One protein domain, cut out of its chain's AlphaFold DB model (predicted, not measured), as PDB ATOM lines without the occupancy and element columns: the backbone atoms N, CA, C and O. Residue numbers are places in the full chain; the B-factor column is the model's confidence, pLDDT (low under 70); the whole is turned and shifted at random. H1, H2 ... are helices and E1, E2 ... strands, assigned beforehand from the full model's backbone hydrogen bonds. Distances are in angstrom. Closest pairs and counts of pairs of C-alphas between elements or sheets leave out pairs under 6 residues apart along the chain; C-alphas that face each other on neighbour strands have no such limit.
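AT A GLANCE: This is residues 13 to 125 of the 135 residues of an uncharacterized protein of Ichthyophthirius multifiliis (strain G5) (UniProt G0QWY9). One strongly twisted sheet of five strands, E1 to E5, has helix H2 over one face along E5 and E4, and the shorter helix H1 over the other face. The small hairpin E6 and E7 lies at one end of the long axis, and the loop between E4 and E5 lies at the other. The printed part has 113 residues, with two named helices and seven named strands in the order H1 E1 E2 E3 H2 E4 E5 E6 E7; the class is mixed, helices and strands. The large sheet runs E1, E2, E3, E5, E4, antiparallel throughout. The whole is elongated, spanning 50 by 32 by 30 A, and only just compact, close to loose, with a radius of gyration of the C-alphas of 15.7 A.

IN THESE COORDINATES: In the sheet, E1 is residues 23 to 31, E2 35 to 42, E3 49 to 57 with 26.3 A, E5 102 to 110 with 25.9 A, and E4 84 to 92 with 24.5 A from first to last C-alpha. H2 is residues 60 to 74, 20.1 A, and H1 is residues 13 to 22, 14.6 A, beginning at C-alpha 13 (-49.046, -16.350, 4.735). E6 is residues 114 to 118 and E7 residues 121 to 125, ending at C-alpha 125 (-40.318, -35.304, -17.312).

HOW THE PARTS SIT: E1, E2 and E3 form a meander, each strand the antiparallel neighbour of the one before, with N 29 and O 37 at 2.8 A and N 40 and O 50 at 2.8 A. E1 bends by 67 degrees at residue 26. E3 and E5 are antiparallel neighbours, with N 53 and O 106 within hydrogen-bond range at 2.9 A; E5 and the edge strand E4 are antiparallel neighbours too, with N 105 and O 89 within hydrogen-bond range at 2.8 A. E3, H2 and E4 make a split strand-helix-strand unit, with E5 between its strands and a right-handed crossover. The helices lie on opposite faces, giving three layers. H2 stands at a height of 9.3 A over the sheet, along the strands, at 14 degrees to E5 on the local plane; the closest C-alphas of H2 and E4 are those of Asn 74 and Leu 85, 6.1 A. H1 stands at 8.6 A, slantwise, only just over E4 with 3 of its C-alphas. In hairpin E6 and E7, N 121 and O 118 are 3.2 A apart. Every O i to N i+4 pair is within hydrogen-bond range in H1, and 9 of 11 in H2.

THE WHOLE: The C-alphas farthest apart are those of Ile 97 and Ser 119, 50.2 A. The printed part has no cut and no long link. Mean pLDDT of the printed part is 72.5; 39 residues are under 70, among them 92 to 102 and 111 to 125.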
ATOM      1  N   GLU A  13     -50.141 -17.233   5.182       57.44
ATOM      2  CA  GLU A  13     -49.046 -16.350   4.735       57.44
ATOM      3  C   GLU A  13     -47.643 -16.852   5.108       57.44
ATOM      4  O   GLU A  13     -46.678 -16.637   4.367       57.44
ATOM      5  N   ASN A  14     -47.508 -17.519   6.258       66.38
ATOM      6  CA  ASN A  14     -46.212 -18.025   6.715       66.38
ATOM      7  C   ASN A  14     -45.751 -19.218   5.878       66.38
ATOM      8  O   ASN A  14     -44.555 -19.359   5.617       66.38
ATOM      9  N   PHE A  15     -46.694 -20.042   5.411       75.00
ATOM     10  CA  PHE A  15     -46.395 -21.158   4.523       75.00
ATOM     11  C   PHE A  15     -45.759 -20.671   3.220       75.00
ATOM     12  O   PHE A  15     -44.662 -21.105   2.892       75.00
ATOM     13  N   LEU A  16     -46.392 -19.725   2.521       74.06
ATOM     14  CA  LEU A  16     -45.923 -19.215   1.228       74.06
ATOM     15  C   LEU A  16     -44.518 -18.607   1.317       74.06
ATOM     16  O   LEU A  16     -43.645 -18.915   0.507       74.06
ATOM     17  N   LYS A  17     -44.279 -17.784   2.347       76.81
ATOM     18  CA  LYS A  17     -42.965 -17.172   2.601       76.81
ATOM     19  C   LYS A  17     -41.891 -18.223   2.873       76.81
ATOM     20  O   LYS A  17     -40.754 -18.058   2.436       76.81
ATOM     21  N   ASN A  18     -42.228 -19.291   3.591       81.50
ATOM     22  CA  ASN A  18     -41.297 -20.385   3.852       81.50
ATOM     23  C   ASN A  18     -41.093 -21.261   2.611       81.50
ATOM     24  O   ASN A  18     -39.960 -21.625   2.308       81.50
ATOM     25  N   PHE A  19     -42.156 -21.522   1.851       84.50
ATOM     26  CA  PHE A  19     -42.116 -22.277   0.605       84.50
ATOM     27  C   PHE A  19     -41.193 -21.603  -0.411       84.50
ATOM     28  O   PHE A  19     -40.262 -22.231  -0.896       84.50
ATOM     29  N   GLN A  20     -41.352 -20.298  -0.646       83.19
ATOM     30  CA  GLN A  20     -40.511 -19.536  -1.580       83.19
ATOM     31  C   GLN A  20     -39.027 -19.486  -1.185       83.19
ATOM     32  O   GLN A  20     -38.168 -19.318  -2.044       83.19
ATOM     33  N   LYS A  21     -38.702 -19.626   0.108       85.25
ATOM     34  CA  LYS A  21     -37.307 -19.711   0.576       85.25
ATOM     35  C   LYS A  21     -36.698 -21.093   0.350       85.25
ATOM     36  O   LYS A  21     -35.491 -21.208   0.157       85.25
ATOM     37  N   GLN A  22     -37.519 -22.135   0.440       87.19
ATOM     38  CA  GLN A  22     -37.079 -23.529   0.429       87.19
ATOM     39  C   GLN A  22     -37.221 -24.197  -0.934       87.19
ATOM     40  O   GLN A  22     -36.672 -25.275  -1.127       87.19
ATOM     41  N   PHE A  23     -37.959 -23.592  -1.863       88.31
ATOM     42  CA  PHE A  23     -38.281 -24.179  -3.151       88.31
ATOM     43  C   PHE A  23     -38.060 -23.177  -4.281       88.31
ATOM     44  O   PHE A  23     -38.543 -22.046  -4.237       88.31
ATOM     45  N   VAL A  24     -37.355 -23.615  -5.321       90.44
ATOM     46  CA  VAL A  24     -37.057 -22.821  -6.515       90.44
ATOM     47  C   VAL A  24     -37.874 -23.355  -7.680       90.44
ATOM     48  O   VAL A  24     -37.972 -24.565  -7.880       90.44
ATOM     49  N   PHE A  25     -38.490 -22.447  -8.431       89.75
ATOM     50  CA  PHE A  25     -39.220 -22.800  -9.644       89.75
ATOM     51  C   PHE A  25     -38.269 -23.401 -10.679       89.75
ATOM     52  O   PHE A  25     -37.207 -22.840 -10.941       89.75
ATOM     53  N   VAL A  26     -38.679 -24.514 -11.283       87.94
ATOM     54  CA  VAL A  26     -37.901 -25.193 -12.319       87.94
ATOM     55  C   VAL A  26     -38.545 -25.017 -13.685       87.94
ATOM     56  O   VAL A  26     -37.893 -24.553 -14.614       87.94
ATOM     57  N   GLN A  27     -39.823 -25.380 -13.813       86.94
ATOM     58  CA  GLN A  27     -40.520 -25.354 -15.097       86.94
ATOM     59  C   GLN A  27     -42.043 -25.399 -14.948       86.94
ATOM     60  O   GLN A  27     -42.584 -25.862 -13.940       86.94
ATOM     61  N   ASP A  28     -42.732 -24.977 -16.005       88.00
ATOM     62  CA  ASP A  28     -44.124 -25.345 -16.246       88.00
ATOM     63  C   ASP A  28     -44.182 -26.765 -16.832       88.00
ATOM     64  O   ASP A  28     -43.363 -27.140 -17.670       88.00
ATOM     65  N   HIS A  29     -45.168 -27.556 -16.417       84.12
ATOM     66  CA  HIS A  29     -45.415 -28.896 -16.938       84.12
ATOM     67  C   HIS A  29     -46.909 -29.094 -17.211       84.12
ATOM     68  O   HIS A  29     -47.760 -28.611 -16.464       84.12
ATOM     69  N   LEU A  30     -47.234 -29.791 -18.299       81.62
ATOM     70  CA  LEU A  30     -48.604 -30.165 -18.635       81.62
ATOM     71  C   LEU A  30     -48.789 -31.647 -18.314       81.62
ATOM     72  O   LEU A  30     -48.347 -32.502 -19.076       81.62
ATOM     73  N   ASP A  31     -49.437 -31.933 -17.189       79.38
ATOM     74  CA  ASP A  31     -49.797 -33.295 -16.809       79.38
ATOM     75  C   ASP A  31     -51.190 -33.650 -17.346       79.38
ATOM     76  O   ASP A  31     -52.123 -32.844 -17.300       79.38
ATOM     77  N   ASN A  32     -51.361 -34.887 -17.808       73.12
ATOM     78  CA  ASN A  32     -52.619 -35.342 -18.405       73.12
ATOM     79  C   ASN A  32     -53.792 -35.405 -17.408       73.12
ATOM     80  O   ASN A  32     -54.947 -35.416 -17.826       73.12
ATOM     81  N   ARG A  33     -53.525 -35.461 -16.097       69.94
ATOM     82  CA  ARG A  33     -54.538 -35.618 -15.036       69.94
ATOM     83  C   ARG A  33     -54.723 -34.340 -14.229       69.94
ATOM     84  O   ARG A  33     -55.833 -34.004 -13.824       69.94
ATOM     85  N   PHE A  34     -53.635 -33.618 -13.991       69.75
ATOM     86  CA  PHE A  34     -53.621 -32.383 -13.218       69.75
ATOM     87  C   PHE A  34     -53.705 -31.128 -14.089       69.75
ATOM     88  O   PHE A  34     -54.000 -30.056 -13.556       69.75
ATOM     89  N   GLY A  35     -53.535 -31.252 -15.407       80.62
ATOM     90  CA  GLY A  35     -53.466 -30.121 -16.321       80.62
ATOM     91  C   GLY A  35     -52.145 -29.372 -16.161       80.62
ATOM     92  O   GLY A  35     -51.101 -29.965 -15.891       80.62
ATOM     93  N   ARG A  36     -52.174 -28.049 -16.332       84.88
ATOM     94  CA  ARG A  36     -50.974 -27.221 -16.174       84.88
ATOM     95  C   ARG A  36     -50.581 -27.130 -14.699       84.88
ATOM     96  O   ARG A  36     -51.353 -26.646 -13.873       84.88
ATOM     97  N   VAL A  37     -49.357 -27.541 -14.398       88.50
ATOM     98  CA  VAL A  37     -48.746 -27.480 -13.070       88.50
ATOM     99  C   VAL A  37     -47.393 -26.783 -13.139       88.50
ATOM    100  O   VAL A  37     -46.700 -26.837 -14.152       88.50
ATOM    101  N   LYS A  38     -47.003 -26.132 -12.046       90.38
ATOM    102  CA  LYS A  38     -45.657 -25.575 -11.874       90.38
ATOM    103  C   LYS A  38     -44.829 -26.524 -11.029       90.38
ATOM    104  O   LYS A  38     -45.295 -26.974  -9.986       90.38
ATOM    105  N   ILE A  39     -43.611 -26.818 -11.462       89.00
ATOM    106  CA  ILE A  39     -42.695 -27.700 -10.744       89.00
ATOM    107  C   ILE A  39     -41.671 -26.859  -9.995       89.00
ATOM    108  O   ILE A  39     -41.025 -25.980 -10.570       89.00
ATOM    109  N   TYR A  40     -41.514 -27.163  -8.714       90.38
ATOM    110  CA  TYR A  40     -40.533 -26.563  -7.830       90.38
ATOM    111  C   TYR A  40     -39.595 -27.636  -7.280       90.38
ATOM    112  O   TYR A  40     -40.028 -28.751  -7.002       90.38
ATOM    113  N   GLN A  41     -38.329 -27.290  -7.086       88.50
ATOM    114  CA  GLN A  41     -37.321 -28.157  -6.479       88.50
ATOM    115  C   GLN A  41     -36.895 -27.594  -5.128       88.50
ATOM    116  O   GLN A  41     -36.704 -26.385  -4.997       88.50
ATOM    117  N   SER A  42     -36.741 -28.464  -4.129       87.94
ATOM    118  CA  SER A  42     -36.229 -28.048  -2.825       87.94
ATOM    119  C   SER A  42     -34.766 -27.609  -2.917       87.94
ATOM    120  O   SER A  42     -33.949 -28.259  -3.564       87.94
ATOM    121  N   THR A  43     -34.422 -26.526  -2.224       85.38
ATOM    122  CA  THR A  43     -33.039 -26.068  -2.023       85.38
ATOM    123  C   THR A  43     -32.344 -26.788  -0.869       85.38
ATOM    124  O   THR A  43     -31.125 -26.711  -0.752       85.38
ATOM    125  N   LEU A  44     -33.109 -27.469  -0.009       83.81
ATOM    126  CA  LEU A  44     -32.610 -28.127   1.201       83.81
ATOM    127  C   LEU A  44     -32.488 -29.647   1.052       83.81
ATOM    128  O   LEU A  44     -31.692 -30.260   1.757       83.81
ATOM    129  N   GLN A  45     -33.293 -30.258   0.179       79.12
ATOM    130  CA  GLN A  45     -33.318 -31.704  -0.031       79.12
ATOM    131  C   GLN A  45     -33.193 -32.031  -1.518       79.12
ATOM    132  O   GLN A  45     -34.095 -31.757  -2.312       79.12
ATOM    133  N   GLU A  46     -32.075 -32.646  -1.898       78.19
ATOM    134  CA  GLU A  46     -31.881 -33.129  -3.264       78.19
ATOM    135  C   GLU A  46     -32.925 -34.195  -3.614       78.19
ATOM    136  O   GLU A  46     -33.233 -35.083  -2.820       78.19
ATOM    137  N   GLY A  47     -33.496 -34.092  -4.814       74.81
ATOM    138  CA  GLY A  47     -34.519 -35.022  -5.292       74.81
ATOM    139  C   GLY A  47     -35.934 -34.769  -4.762       74.81
ATOM    140  O   GLY A  47     -36.853 -35.463  -5.191       74.81
ATOM    141  N   MET A  48     -36.145 -33.778  -3.886       83.31
ATOM    142  CA  MET A  48     -37.488 -33.379  -3.462       83.31
ATOM    143  C   MET A  48     -38.074 -32.348  -4.429       83.31
ATOM    144  O   MET A  48     -37.555 -31.235  -4.569       83.31
ATOM    145  N   TYR A  49     -39.203 -32.698  -5.041       85.81
ATOM    146  CA  TYR A  49     -39.929 -31.826  -5.956       85.81
ATOM    147  C   TYR A  49     -41.385 -31.656  -5.537       85.81
ATOM    148  O   TYR A  49     -42.013 -32.577  -5.014       85.81
ATOM    149  N   ILE A  50     -41.922 -30.469  -5.805       88.56
ATOM    150  CA  ILE A  50     -43.307 -30.106  -5.529       88.56
ATOM    151  C   ILE A  50     -43.987 -29.674  -6.826       88.56
ATOM    152  O   ILE A  50     -43.505 -28.776  -7.517       88.56
ATOM    153  N   ALA A  51     -45.136 -30.273  -7.128       88.62
ATOM    154  CA  ALA A  51     -46.046 -29.796  -8.161       88.62
ATOM    155  C   ALA A  51     -47.101 -28.872  -7.547       88.62
ATOM    156  O   ALA A  51     -47.900 -29.297  -6.713       88.62
ATOM    157  N   GLN A  52     -47.130 -27.617  -7.985       89.44
ATOM    158  CA  GLN A  52     -48.179 -26.662  -7.654       89.44
ATOM    159  C   GLN A  52     -49.249 -26.684  -8.748       89.44
ATOM    160  O   GLN A  52     -48.970 -26.383  -9.913       89.44
ATOM    161  N   LYS A  53     -50.487 -26.992  -8.366       88.19
ATOM    162  CA  LYS A  53     -51.665 -26.879  -9.229       88.19
ATOM    163  C   LYS A  53     -52.581 -25.781  -8.716       88.19
ATOM    164  O   LYS A  53     -52.987 -25.815  -7.556       88.19
ATOM    165  N   LYS A  54     -52.975 -24.880  -9.613       86.38
ATOM    166  CA  LYS A  54     -53.993 -23.858  -9.362       86.38
ATOM    167  C   LYS A  54     -55.334 -24.316  -9.932       86.38
ATOM    168  O   LYS A  54     -55.414 -24.699 -11.096       86.38
ATOM    169  N   THR A  55     -56.362 -24.316  -9.097       81.62
ATOM    170  CA  THR A  55     -57.734 -24.684  -9.455       81.62
ATOM    171  C   THR A  55     -58.625 -23.479  -9.213       81.62
ATOM    172  O   THR A  55     -58.555 -22.873  -8.148       81.62
ATOM    173  N   PHE A  56     -59.453 -23.140 -10.193       79.50
ATOM    174  CA  PHE A  56     -60.375 -22.013 -10.122       79.50
ATOM    175  C   PHE A  56     -61.804 -22.540 -10.112       79.50
ATOM    176  O   PHE A  56     -62.125 -23.432 -10.899       79.50
ATOM    177  N   SER A  57     -62.662 -21.971  -9.268       72.50
ATOM    178  CA  SER A  57     -64.108 -22.120  -9.414       72.50
ATOM    179  C   SER A  57     -64.794 -20.779  -9.204       72.50
ATOM    180  O   SER A  57     -64.440 -19.988  -8.327       72.50
ATOM    181  N   TYR A  58     -65.810 -20.537 -10.025       70.00
ATOM    182  CA  TYR A  58     -66.723 -19.409  -9.865       70.00
ATOM    183  C   TYR A  58     -67.721 -19.649  -8.724       70.00
ATOM    184  O   TYR A  58     -68.360 -18.711  -8.256       70.00
ATOM    185  N   ASN A  59     -67.849 -20.897  -8.261       74.81
ATOM    186  CA  ASN A  59     -68.733 -21.276  -7.175       74.81
ATOM    187  C   ASN A  59     -67.939 -21.466  -5.874       74.81
ATOM    188  O   ASN A  59     -67.172 -22.418  -5.708       74.81
ATOM    189  N   LYS A  60     -68.150 -20.555  -4.921       73.31
ATOM    190  CA  LYS A  60     -67.490 -20.585  -3.611       73.31
ATOM    191  C   LYS A  60     -67.843 -21.838  -2.806       73.31
ATOM    192  O   LYS A  60     -66.992 -22.365  -2.092       73.31
ATOM    193  N   GLU A  61     -69.073 -22.329  -2.933       77.31
ATOM    194  CA  GLU A  61     -69.543 -23.505  -2.194       77.31
ATOM    195  C   GLU A  61     -68.842 -24.783  -2.664       77.31
ATOM    196  O   GLU A  61     -68.471 -25.613  -1.837       77.31
ATOM    197  N   GLU A  62     -68.573 -24.914  -3.966       77.00
ATOM    198  CA  GLU A  62     -67.812 -26.045  -4.518       77.00
ATOM    199  C   GLU A  62     -66.382 -26.085  -3.983       77.00
ATOM    200  O   GLU A  62     -65.880 -27.149  -3.617       77.00
ATOM    201  N   ILE A  63     -65.728 -24.925  -3.893       76.06
ATOM    202  CA  ILE A  63     -64.383 -24.811  -3.319       76.06
ATOM    203  C   ILE A  63     -64.390 -25.192  -1.843       76.06
ATOM    204  O   ILE A  63     -63.539 -25.970  -1.409       76.06
ATOM    205  N   GLN A  64     -65.375 -24.712  -1.085       75.56
ATOM    206  CA  GLN A  64     -65.497 -25.035   0.331       75.56
ATOM    207  C   GLN A  64     -65.747 -26.531   0.552       75.56
ATOM    208  O   GLN A  64     -65.068 -27.162   1.361       75.56
ATOM    209  N   GLN A  65     -66.649 -27.131  -0.227       79.69
ATOM    210  CA  GLN A  65     -66.897 -28.570  -0.184       79.69
ATOM    211  C   GLN A  65     -65.647 -29.368  -0.553       79.69
ATOM    212  O   GLN A  65     -65.324 -30.337   0.132       79.69
ATOM    213  N   TYR A  66     -64.907 -28.966  -1.586       78.81
ATOM    214  CA  TYR A  66     -63.664 -29.629  -1.980       78.81
ATOM    215  C   TYR A  66     -62.583 -29.554  -0.886       78.81
ATOM    216  O   TYR A  66     -61.892 -30.543  -0.621       78.81
ATOM    217  N   LEU A  67     -62.472 -28.411  -0.201       77.38
ATOM    218  CA  LEU A  67     -61.574 -28.237   0.943       77.38
ATOM    219  C   LEU A  67     -61.945 -29.170   2.098       77.38
ATOM    220  O   LEU A  67     -61.082 -29.879   2.624       77.38
ATOM    221  N   ASP A  68     -63.225 -29.180   2.471       77.81
ATOM    222  CA  ASP A  68     -63.719 -29.906   3.638       77.81
ATOM    223  C   ASP A  68     -63.755 -31.422   3.424       77.81
ATOM    224  O   ASP A  68     -63.463 -32.182   4.348       77.81
ATOM    225  N   THR A  69     -64.064 -31.870   2.205       74.44
ATOM    226  CA  THR A  69     -64.216 -33.298   1.896       74.44
ATOM    227  C   THR A  69     -62.936 -33.952   1.400       74.44
ATOM    228  O   THR A  69     -62.647 -35.070   1.814       74.44
ATOM    229  N   LYS A  70     -62.152 -33.295   0.533       74.06
ATOM    230  CA  LYS A  70     -60.995 -33.930  -0.117       74.06
ATOM    231  C   LYS A  70     -59.662 -33.433   0.444       74.06
ATOM    232  O   LYS A  70     -58.829 -34.250   0.824       74.06
ATOM    233  N   LEU A  71     -59.431 -32.120   0.540       74.81
ATOM    234  CA  LEU A  71     -58.092 -31.603   0.880       74.81
ATOM    235  C   LEU A  71     -57.694 -31.823   2.343       74.81
ATOM    236  O   LEU A  71     -56.585 -32.291   2.599       74.81
ATOM    237  N   LYS A  72     -58.588 -31.545   3.299       71.31
ATOM    238  CA  LYS A  72     -58.293 -31.759   4.729       71.31
ATOM    239  C   LYS A  72     -58.007 -33.225   5.054       71.31
ATOM    240  O   LYS A  72     -57.131 -33.509   5.862       71.31
ATOM    241  N   GLN A  73     -58.708 -34.151   4.402       69.56
ATOM    242  CA  GLN A  73     -58.483 -35.586   4.585       69.56
ATOM    243  C   GLN A  73     -57.165 -36.030   3.931       69.56
ATOM    244  O   GLN A  73     -56.388 -36.764   4.539       69.56
ATOM    245  N   ASN A  74     -56.862 -35.515   2.734       69.25
ATOM    246  CA  ASN A  74     -55.657 -35.858   1.972       69.25
ATOM    247  C   ASN A  74     -54.337 -35.386   2.589       69.25
ATOM    248  O   ASN A  74     -53.313 -36.002   2.314       69.25
ATOM    249  N   LEU A  75     -54.341 -34.365   3.452       69.69
ATOM    250  CA  LEU A  75     -53.142 -33.965   4.205       69.69
ATOM    251  C   LEU A  75     -52.616 -35.071   5.132       69.69
ATOM    252  O   LEU A  75     -51.426 -35.099   5.443       69.69
ATOM    253  N   HIS A  76     -53.489 -35.970   5.588       68.69
ATOM    254  CA  HIS A  76     -53.143 -37.003   6.567       68.69
ATOM    255  C   HIS A  76     -52.836 -38.368   5.937       68.69
ATOM    256  O   HIS A  76     -52.416 -39.284   6.645       68.69
ATOM    257  N   TYR A  77     -53.019 -38.520   4.623       70.31
ATOM    258  CA  TYR A  77     -52.744 -39.772   3.927       70.31
ATOM    259  C   TYR A  77     -51.300 -39.810   3.414       70.31
ATOM    260  O   TYR A  77     -50.956 -39.152   2.435       70.31
ATOM    261  N   ASP A  78     -50.463 -40.642   4.040       68.25
ATOM    262  CA  ASP A  78     -49.166 -41.045   3.486       68.25
ATOM    263  C   ASP A  78     -49.297 -42.456   2.910       68.25
ATOM    264  O   ASP A  78     -49.234 -43.461   3.618       68.25
ATOM    265  N   SER A  79     -49.563 -42.526   1.607       69.69
ATOM    266  CA  SER A  79     -49.647 -43.779   0.862       69.69
ATOM    267  C   SER A  79     -48.595 -43.778  -0.242       69.69
ATOM    268  O   SER A  79     -48.491 -42.791  -0.971       69.69
ATOM    269  N   PRO A  80     -47.849 -44.880  -0.438       68.44
ATOM    270  CA  PRO A  80     -46.886 -44.982  -1.534       68.44
ATOM    271  C   PRO A  80     -47.553 -44.977  -2.921       68.44
ATOM    272  O   PRO A  80     -46.867 -44.783  -3.919       68.44
ATOM    273  N   PHE A  81     -48.875 -45.174  -2.987       66.31
ATOM    274  CA  PHE A  81     -49.648 -45.231  -4.231       66.31
ATOM    275  C   PHE A  81     -50.470 -43.964  -4.503       66.31
ATOM    276  O   PHE A  81     -51.133 -43.883  -5.536       66.31
ATOM    277  N   LEU A  82     -50.473 -42.987  -3.591       69.25
ATOM    278  CA  LEU A  82     -51.204 -41.731  -3.759       69.25
ATOM    279  C   LEU A  82     -50.231 -40.559  -3.824       69.25
ATOM    280  O   LEU A  82     -49.169 -40.572  -3.203       69.25
ATOM    281  N   LEU A  83     -50.611 -39.528  -4.576       73.88
ATOM    282  CA  LEU A  83     -49.887 -38.263  -4.542       73.88
ATOM    283  C   LEU A  83     -50.132 -37.605  -3.195       73.88
ATOM    284  O   LEU A  83     -51.271 -37.315  -2.827       73.88
ATOM    285  N   LYS A  84     -49.044 -37.400  -2.463       80.69
ATOM    286  CA  LYS A  84     -49.093 -36.802  -1.142       80.69
ATOM    287  C   LYS A  84     -49.301 -35.299  -1.281       80.69
ATOM    288  O   LYS A  84     -48.475 -34.598  -1.868       80.69
ATOM    289  N   LEU A  85     -50.400 -34.814  -0.714       82.38
ATOM    290  CA  LEU A  85     -50.659 -33.390  -0.590       82.38
ATOM    291  C   LEU A  85     -49.726 -32.826   0.489       82.38
ATOM    292  O   LEU A  85     -49.832 -33.180   1.658       82.38
ATOM    293  N   TYR A  86     -48.801 -31.965   0.083       82.19
ATOM    294  CA  TYR A  86     -47.866 -31.296   0.982       82.19
ATOM    295  C   TYR A  86     -48.535 -30.124   1.707       82.19
ATOM    296  O   TYR A  86     -48.365 -29.952   2.910       82.19
ATOM    297  N   SER A  87     -49.293 -29.311   0.971       83.94
ATOM    298  CA  SER A  87     -50.026 -28.164   1.509       83.94
ATOM    299  C   SER A  87     -51.072 -27.675   0.506       83.94
ATOM    300  O   SER A  87     -51.070 -28.080  -0.661       83.94
ATOM    301  N   TYR A  88     -51.947 -26.771   0.934       83.38
ATOM    302  CA  TYR A  88     -52.838 -26.027   0.053       83.38
ATOM    303  C   TYR A  88     -53.004 -24.588   0.547       83.38
ATOM    304  O   TYR A  88     -52.852 -24.305   1.732       83.38
ATOM    305  N   GLN A  89     -53.355 -23.694  -0.369       81.00
ATOM    306  CA  GLN A  89     -53.699 -22.309  -0.100       81.00
ATOM    307  C   GLN A  89     -54.976 -21.948  -0.849       81.00
ATOM    308  O   GLN A  89     -55.221 -22.438  -1.945       81.00
ATOM    309  N   THR A  90     -55.789 -21.083  -0.258       74.81
ATOM    310  CA  THR A  90     -56.979 -20.516  -0.895       74.81
ATOM    311  C   THR A  90     -56.771 -19.019  -1.052       74.81
ATOM    312  O   THR A  90     -56.303 -18.387  -0.098       74.81
ATOM    313  N   HIS A  91     -57.140 -18.440  -2.193       73.25
ATOM    314  CA  HIS A  91     -57.295 -16.994  -2.298       73.25
ATOM    315  C   HIS A  91     -58.775 -16.667  -2.508       73.25
ATOM    316  O   HIS A  91     -59.479 -17.258  -3.328       73.25
ATOM    317  N   ASP A  92     -59.262 -15.756  -1.672       65.56
ATOM    318  CA  ASP A  92     -60.611 -15.205  -1.749       65.56
ATOM    319  C   ASP A  92     -60.460 -13.778  -2.272       65.56
ATOM    320  O   ASP A  92     -60.272 -12.835  -1.495       65.56
ATOM    321  N   ASP A  93     -60.473 -13.622  -3.597       58.19
ATOM    322  CA  ASP A  93     -60.448 -12.310  -4.248       58.19
ATOM    323  C   ASP A  93     -61.836 -11.656  -4.149       58.19
ATOM    324  O   ASP A  93     -62.544 -11.400  -5.122       58.19
ATOM    325  N   SER A  94     -62.228 -11.350  -2.914       56.03
ATOM    326  CA  SER A  94     -63.419 -10.564  -2.576       56.03
ATOM    327  C   SER A  94     -63.276  -9.072  -2.930       56.03
ATOM    328  O   SER A  94     -64.237  -8.313  -2.815       56.03
ATOM    329  N   ALA A  95     -62.094  -8.644  -3.390       51.31
ATOM    330  CA  ALA A  95     -61.764  -7.250  -3.684       51.31
ATOM    331  C   ALA A  95     -62.123  -6.784  -5.112       51.31
ATOM    332  O   ALA A  95     -62.069  -5.583  -5.384       51.31
ATOM    333  N   PHE A  96     -62.507  -7.681  -6.030       44.28
ATOM    334  CA  PHE A  96     -62.880  -7.301  -7.398       44.28
ATOM    335  C   PHE A  96     -64.404  -7.202  -7.568       44.28
ATOM    336  O   PHE A  96     -65.139  -8.179  -7.488       44.28
ATOM    337  N   ILE A  97     -64.871  -5.986  -7.867       48.31
ATOM    338  CA  ILE A  97     -66.286  -5.583  -8.029       48.31
ATOM    339  C   ILE A  97     -66.990  -6.289  -9.219       48.31
ATOM    340  O   ILE A  97     -68.197  -6.157  -9.399       48.31
ATOM    341  N   CYS A  98     -66.277  -7.088 -10.016       43.31
ATOM    342  CA  CYS A  98     -66.825  -7.832 -11.150       43.31
ATOM    343  C   CYS A  98     -66.325  -9.288 -11.127       43.31
ATOM    344  O   CYS A  98     -65.367  -9.633 -11.811       43.31
ATOM    345  N   GLY A  99     -66.973 -10.125 -10.311       47.25
ATOM    346  CA  GLY A  99     -66.737 -11.571 -10.244       47.25
ATOM    347  C   GLY A  99     -65.688 -11.972  -9.208       47.25
ATOM    348  O   GLY A  99     -64.490 -11.897  -9.455       47.25
ATOM    349  N   SER A 100     -66.147 -12.452  -8.055       53.44
ATOM    350  CA  SER A 100     -65.304 -13.099  -7.053       53.44
ATOM    351  C   SER A 100     -64.841 -14.459  -7.581       53.44
ATOM    352  O   SER A 100     -65.588 -15.437  -7.576       53.44
ATOM    353  N   VAL A 101     -63.605 -14.524  -8.071       54.34
ATOM    354  CA  VAL A 101     -62.966 -15.799  -8.405       54.34
ATOM    355  C   VAL A 101     -62.338 -16.326  -7.125       54.34
ATOM    356  O   VAL A 101     -61.441 -15.704  -6.566       54.34
ATOM    357  N   ASN A 102     -62.835 -17.464  -6.651       67.94
ATOM    358  CA  ASN A 102     -62.166 -18.193  -5.588       67.94
ATOM    359  C   ASN A 102     -61.194 -19.159  -6.262       67.94
ATOM    360  O   ASN A 102     -61.549 -19.861  -7.218       67.94
ATOM    361  N   ASP A 103     -59.963 -19.195  -5.781       75.81
ATOM    362  CA  ASP A 103     -58.968 -20.134  -6.263       75.81
ATOM    363  C   ASP A 103     -58.375 -20.948  -5.111       75.81
ATOM    364  O   ASP A 103     -58.408 -20.592  -3.929       75.81
ATOM    365  N   ILE A 104     -57.876 -22.121  -5.479       80.81
ATOM    366  CA  ILE A 104     -57.144 -22.998  -4.584       80.81
ATOM    367  C   ILE A 104     -55.845 -23.378  -5.272       80.81
ATOM    368  O   ILE A 104     -55.838 -23.925  -6.377       80.81
ATOM    369  N   GLU A 105     -54.741 -23.150  -4.585       86.06
ATOM    370  CA  GLU A 105     -53.432 -23.654  -4.951       86.06
ATOM    371  C   GLU A 105     -53.123 -24.886  -4.102       86.06
ATOM    372  O   GLU A 105     -53.232 -24.869  -2.881       86.06
ATOM    373  N   THR A 106     -52.769 -25.993  -4.745       85.56
ATOM    374  CA  THR A 106     -52.436 -27.256  -4.073       85.56
ATOM    375  C   THR A 106     -51.010 -27.647  -4.409       85.56
ATOM    376  O   THR A 106     -50.594 -27.530  -5.562       85.56
ATOM    377  N   TYR A 107     -50.266 -28.101  -3.406       85.81
ATOM    378  CA  TYR A 107     -48.851 -28.438  -3.500       85.81
ATOM    379  C   TYR A 107     -48.695 -29.937  -3.259       85.81
ATOM    380  O   TYR A 107     -49.019 -30.416  -2.177       85.81
ATOM    381  N   HIS A 108     -48.215 -30.679  -4.254       86.06
ATOM    382  CA  HIS A 108     -48.110 -32.143  -4.218       86.06
ATOM    383  C   HIS A 108     -46.652 -32.586  -4.251       86.06
ATOM    384  O   HIS A 108     -45.885 -32.113  -5.086       86.06
ATOM    385  N   GLU A 109     -46.277 -33.503  -3.361       83.88
ATOM    386  CA  GLU A 109     -44.929 -34.071  -3.294       83.88
ATOM    387  C   GLU A 109     -44.713 -35.106  -4.404       83.88
ATOM    388  O   GLU A 109     -45.501 -36.042  -4.570       83.88
ATOM    389  N   LEU A 110     -43.621 -34.954  -5.153       76.38
ATOM    390  CA  LEU A 110     -43.214 -35.874  -6.210       76.38
ATOM    391  C   LEU A 110     -42.023 -36.700  -5.723       76.38
ATOM    392  O   LEU A 110     -40.896 -36.213  -5.678       76.38
ATOM    393  N   LYS A 111     -42.276 -37.964  -5.363       61.22
ATOM    394  CA  LYS A 111     -41.240 -38.873  -4.836       61.22
ATOM    395  C   LYS A 111     -40.351 -39.500  -5.921       61.22
ATOM    396  O   LYS A 111     -39.296 -40.035  -5.601       61.22
ATOM    397  N   GLN A 112     -40.743 -39.442  -7.195       55.88
ATOM    398  CA  GLN A 112     -39.924 -39.914  -8.314       55.88
ATOM    399  C   GLN A 112     -40.143 -39.039  -9.540       55.88
ATOM    400  O   GLN A 112     -41.190 -39.113 -10.179       55.88
ATOM    401  N   ILE A 113     -39.128 -38.260  -9.901       53.38
ATOM    402  CA  ILE A 113     -39.021 -37.713 -11.246       53.38
ATOM    403  C   ILE A 113     -37.824 -38.367 -11.925       53.38
ATOM    404  O   ILE A 113     -36.710 -38.337 -11.401       53.38
ATOM    405  N   ARG A 114     -38.046 -38.975 -13.092       46.81
ATOM    406  CA  ARG A 114     -36.946 -39.407 -13.953       46.81
ATOM    407  C   ARG A 114     -36.449 -38.180 -14.708       46.81
ATOM    408  O   ARG A 114     -37.091 -37.706 -15.640       46.81
ATOM    409  N   LEU A 115     -35.309 -37.654 -14.275       44.94
ATOM    410  CA  LEU A 115     -34.573 -36.649 -15.029       44.94
ATOM    411  C   LEU A 115     -33.966 -37.342 -16.251       44.94
ATOM    412  O   LEU A 115     -33.040 -38.140 -16.118       44.94
ATOM    413  N   PHE A 116     -34.505 -37.070 -17.436       43.41
ATOM    414  CA  PHE A 116     -33.863 -37.456 -18.685       43.41
ATOM    415  C   PHE A 116     -33.039 -36.260 -19.159       43.41
ATOM    416  O   PHE A 116     -33.599 -35.284 -19.650       43.41
ATOM    417  N   SER A 117     -31.715 -36.308 -18.997       36.56
ATOM    418  CA  SER A 117     -30.845 -35.342 -19.664       36.56
ATOM    419  C   SER A 117     -30.633 -35.799 -21.105       36.56
ATOM    420  O   SER A 117     -29.847 -36.700 -21.392       36.56
ATOM    421  N   ASN A 118     -31.351 -35.180 -22.038       36.47
ATOM    422  CA  ASN A 118     -30.871 -35.141 -23.411       36.47
ATOM    423  C   ASN A 118     -29.911 -33.958 -23.492       36.47
ATOM    424  O   ASN A 118     -30.250 -32.838 -23.120       36.47
ATOM    425  N   SER A 119     -28.678 -34.247 -23.895       42.72
ATOM    426  CA  SER A 119     -27.570 -33.303 -24.025       42.72
ATOM    427  C   SER A 119     -28.033 -31.927 -24.526       42.72
ATOM    428  O   SER A 119     -28.425 -31.798 -25.684       42.72
ATOM    429  N   ASN A 120     -27.922 -30.947 -23.621       43.78
ATOM    430  CA  ASN A 120     -28.150 -29.496 -23.719       43.78
ATOM    431  C   ASN A 120     -29.480 -28.903 -23.232       43.78
ATOM    432  O   ASN A 120     -29.487 -27.698 -23.015       43.78
ATOM    433  N   ASP A 121     -30.508 -29.690 -22.902       43.62
ATOM    434  CA  ASP A 121     -31.708 -29.168 -22.227       43.62
ATOM    435  C   ASP A 121     -32.125 -30.103 -21.083       43.62
ATOM    436  O   ASP A 121     -32.567 -31.233 -21.296       43.62
ATOM    437  N   ASN A 122     -31.979 -29.640 -19.838       43.16
ATOM    438  CA  ASN A 122     -32.478 -30.358 -18.663       43.16
ATOM    439  C   ASN A 122     -34.008 -30.244 -18.612       43.16
ATOM    440  O   ASN A 122     -34.551 -29.390 -17.915       43.16
ATOM    441  N   VAL A 123     -34.708 -31.099 -19.359       46.03
ATOM    442  CA  VAL A 123     -36.170 -31.208 -19.299       46.03
ATOM    443  C   VAL A 123     -36.547 -32.222 -18.226       46.03
ATOM    444  O   VAL A 123     -36.216 -33.405 -18.306       46.03
ATOM    445  N   ILE A 124     -37.269 -31.762 -17.207       53.41
ATOM    446  CA  ILE A 124     -37.794 -32.634 -16.161       53.41
ATOM    447  C   ILE A 124     -39.091 -33.273 -16.681       53.41
ATOM    448  O   ILE A 124     -40.106 -32.598 -16.837       53.41
ATOM    449  N   LEU A 125     -39.090 -34.576 -16.967       47.56
ATOM    450  CA  LEU A 125     -40.318 -35.304 -17.312       47.56
ATOM    451  C   LEU A 125     -40.939 -35.883 -16.035       47.56
ATOM    452  O   LEU A 125     -40.513 -36.921 -15.529       47.56
TER     453      LEU A 125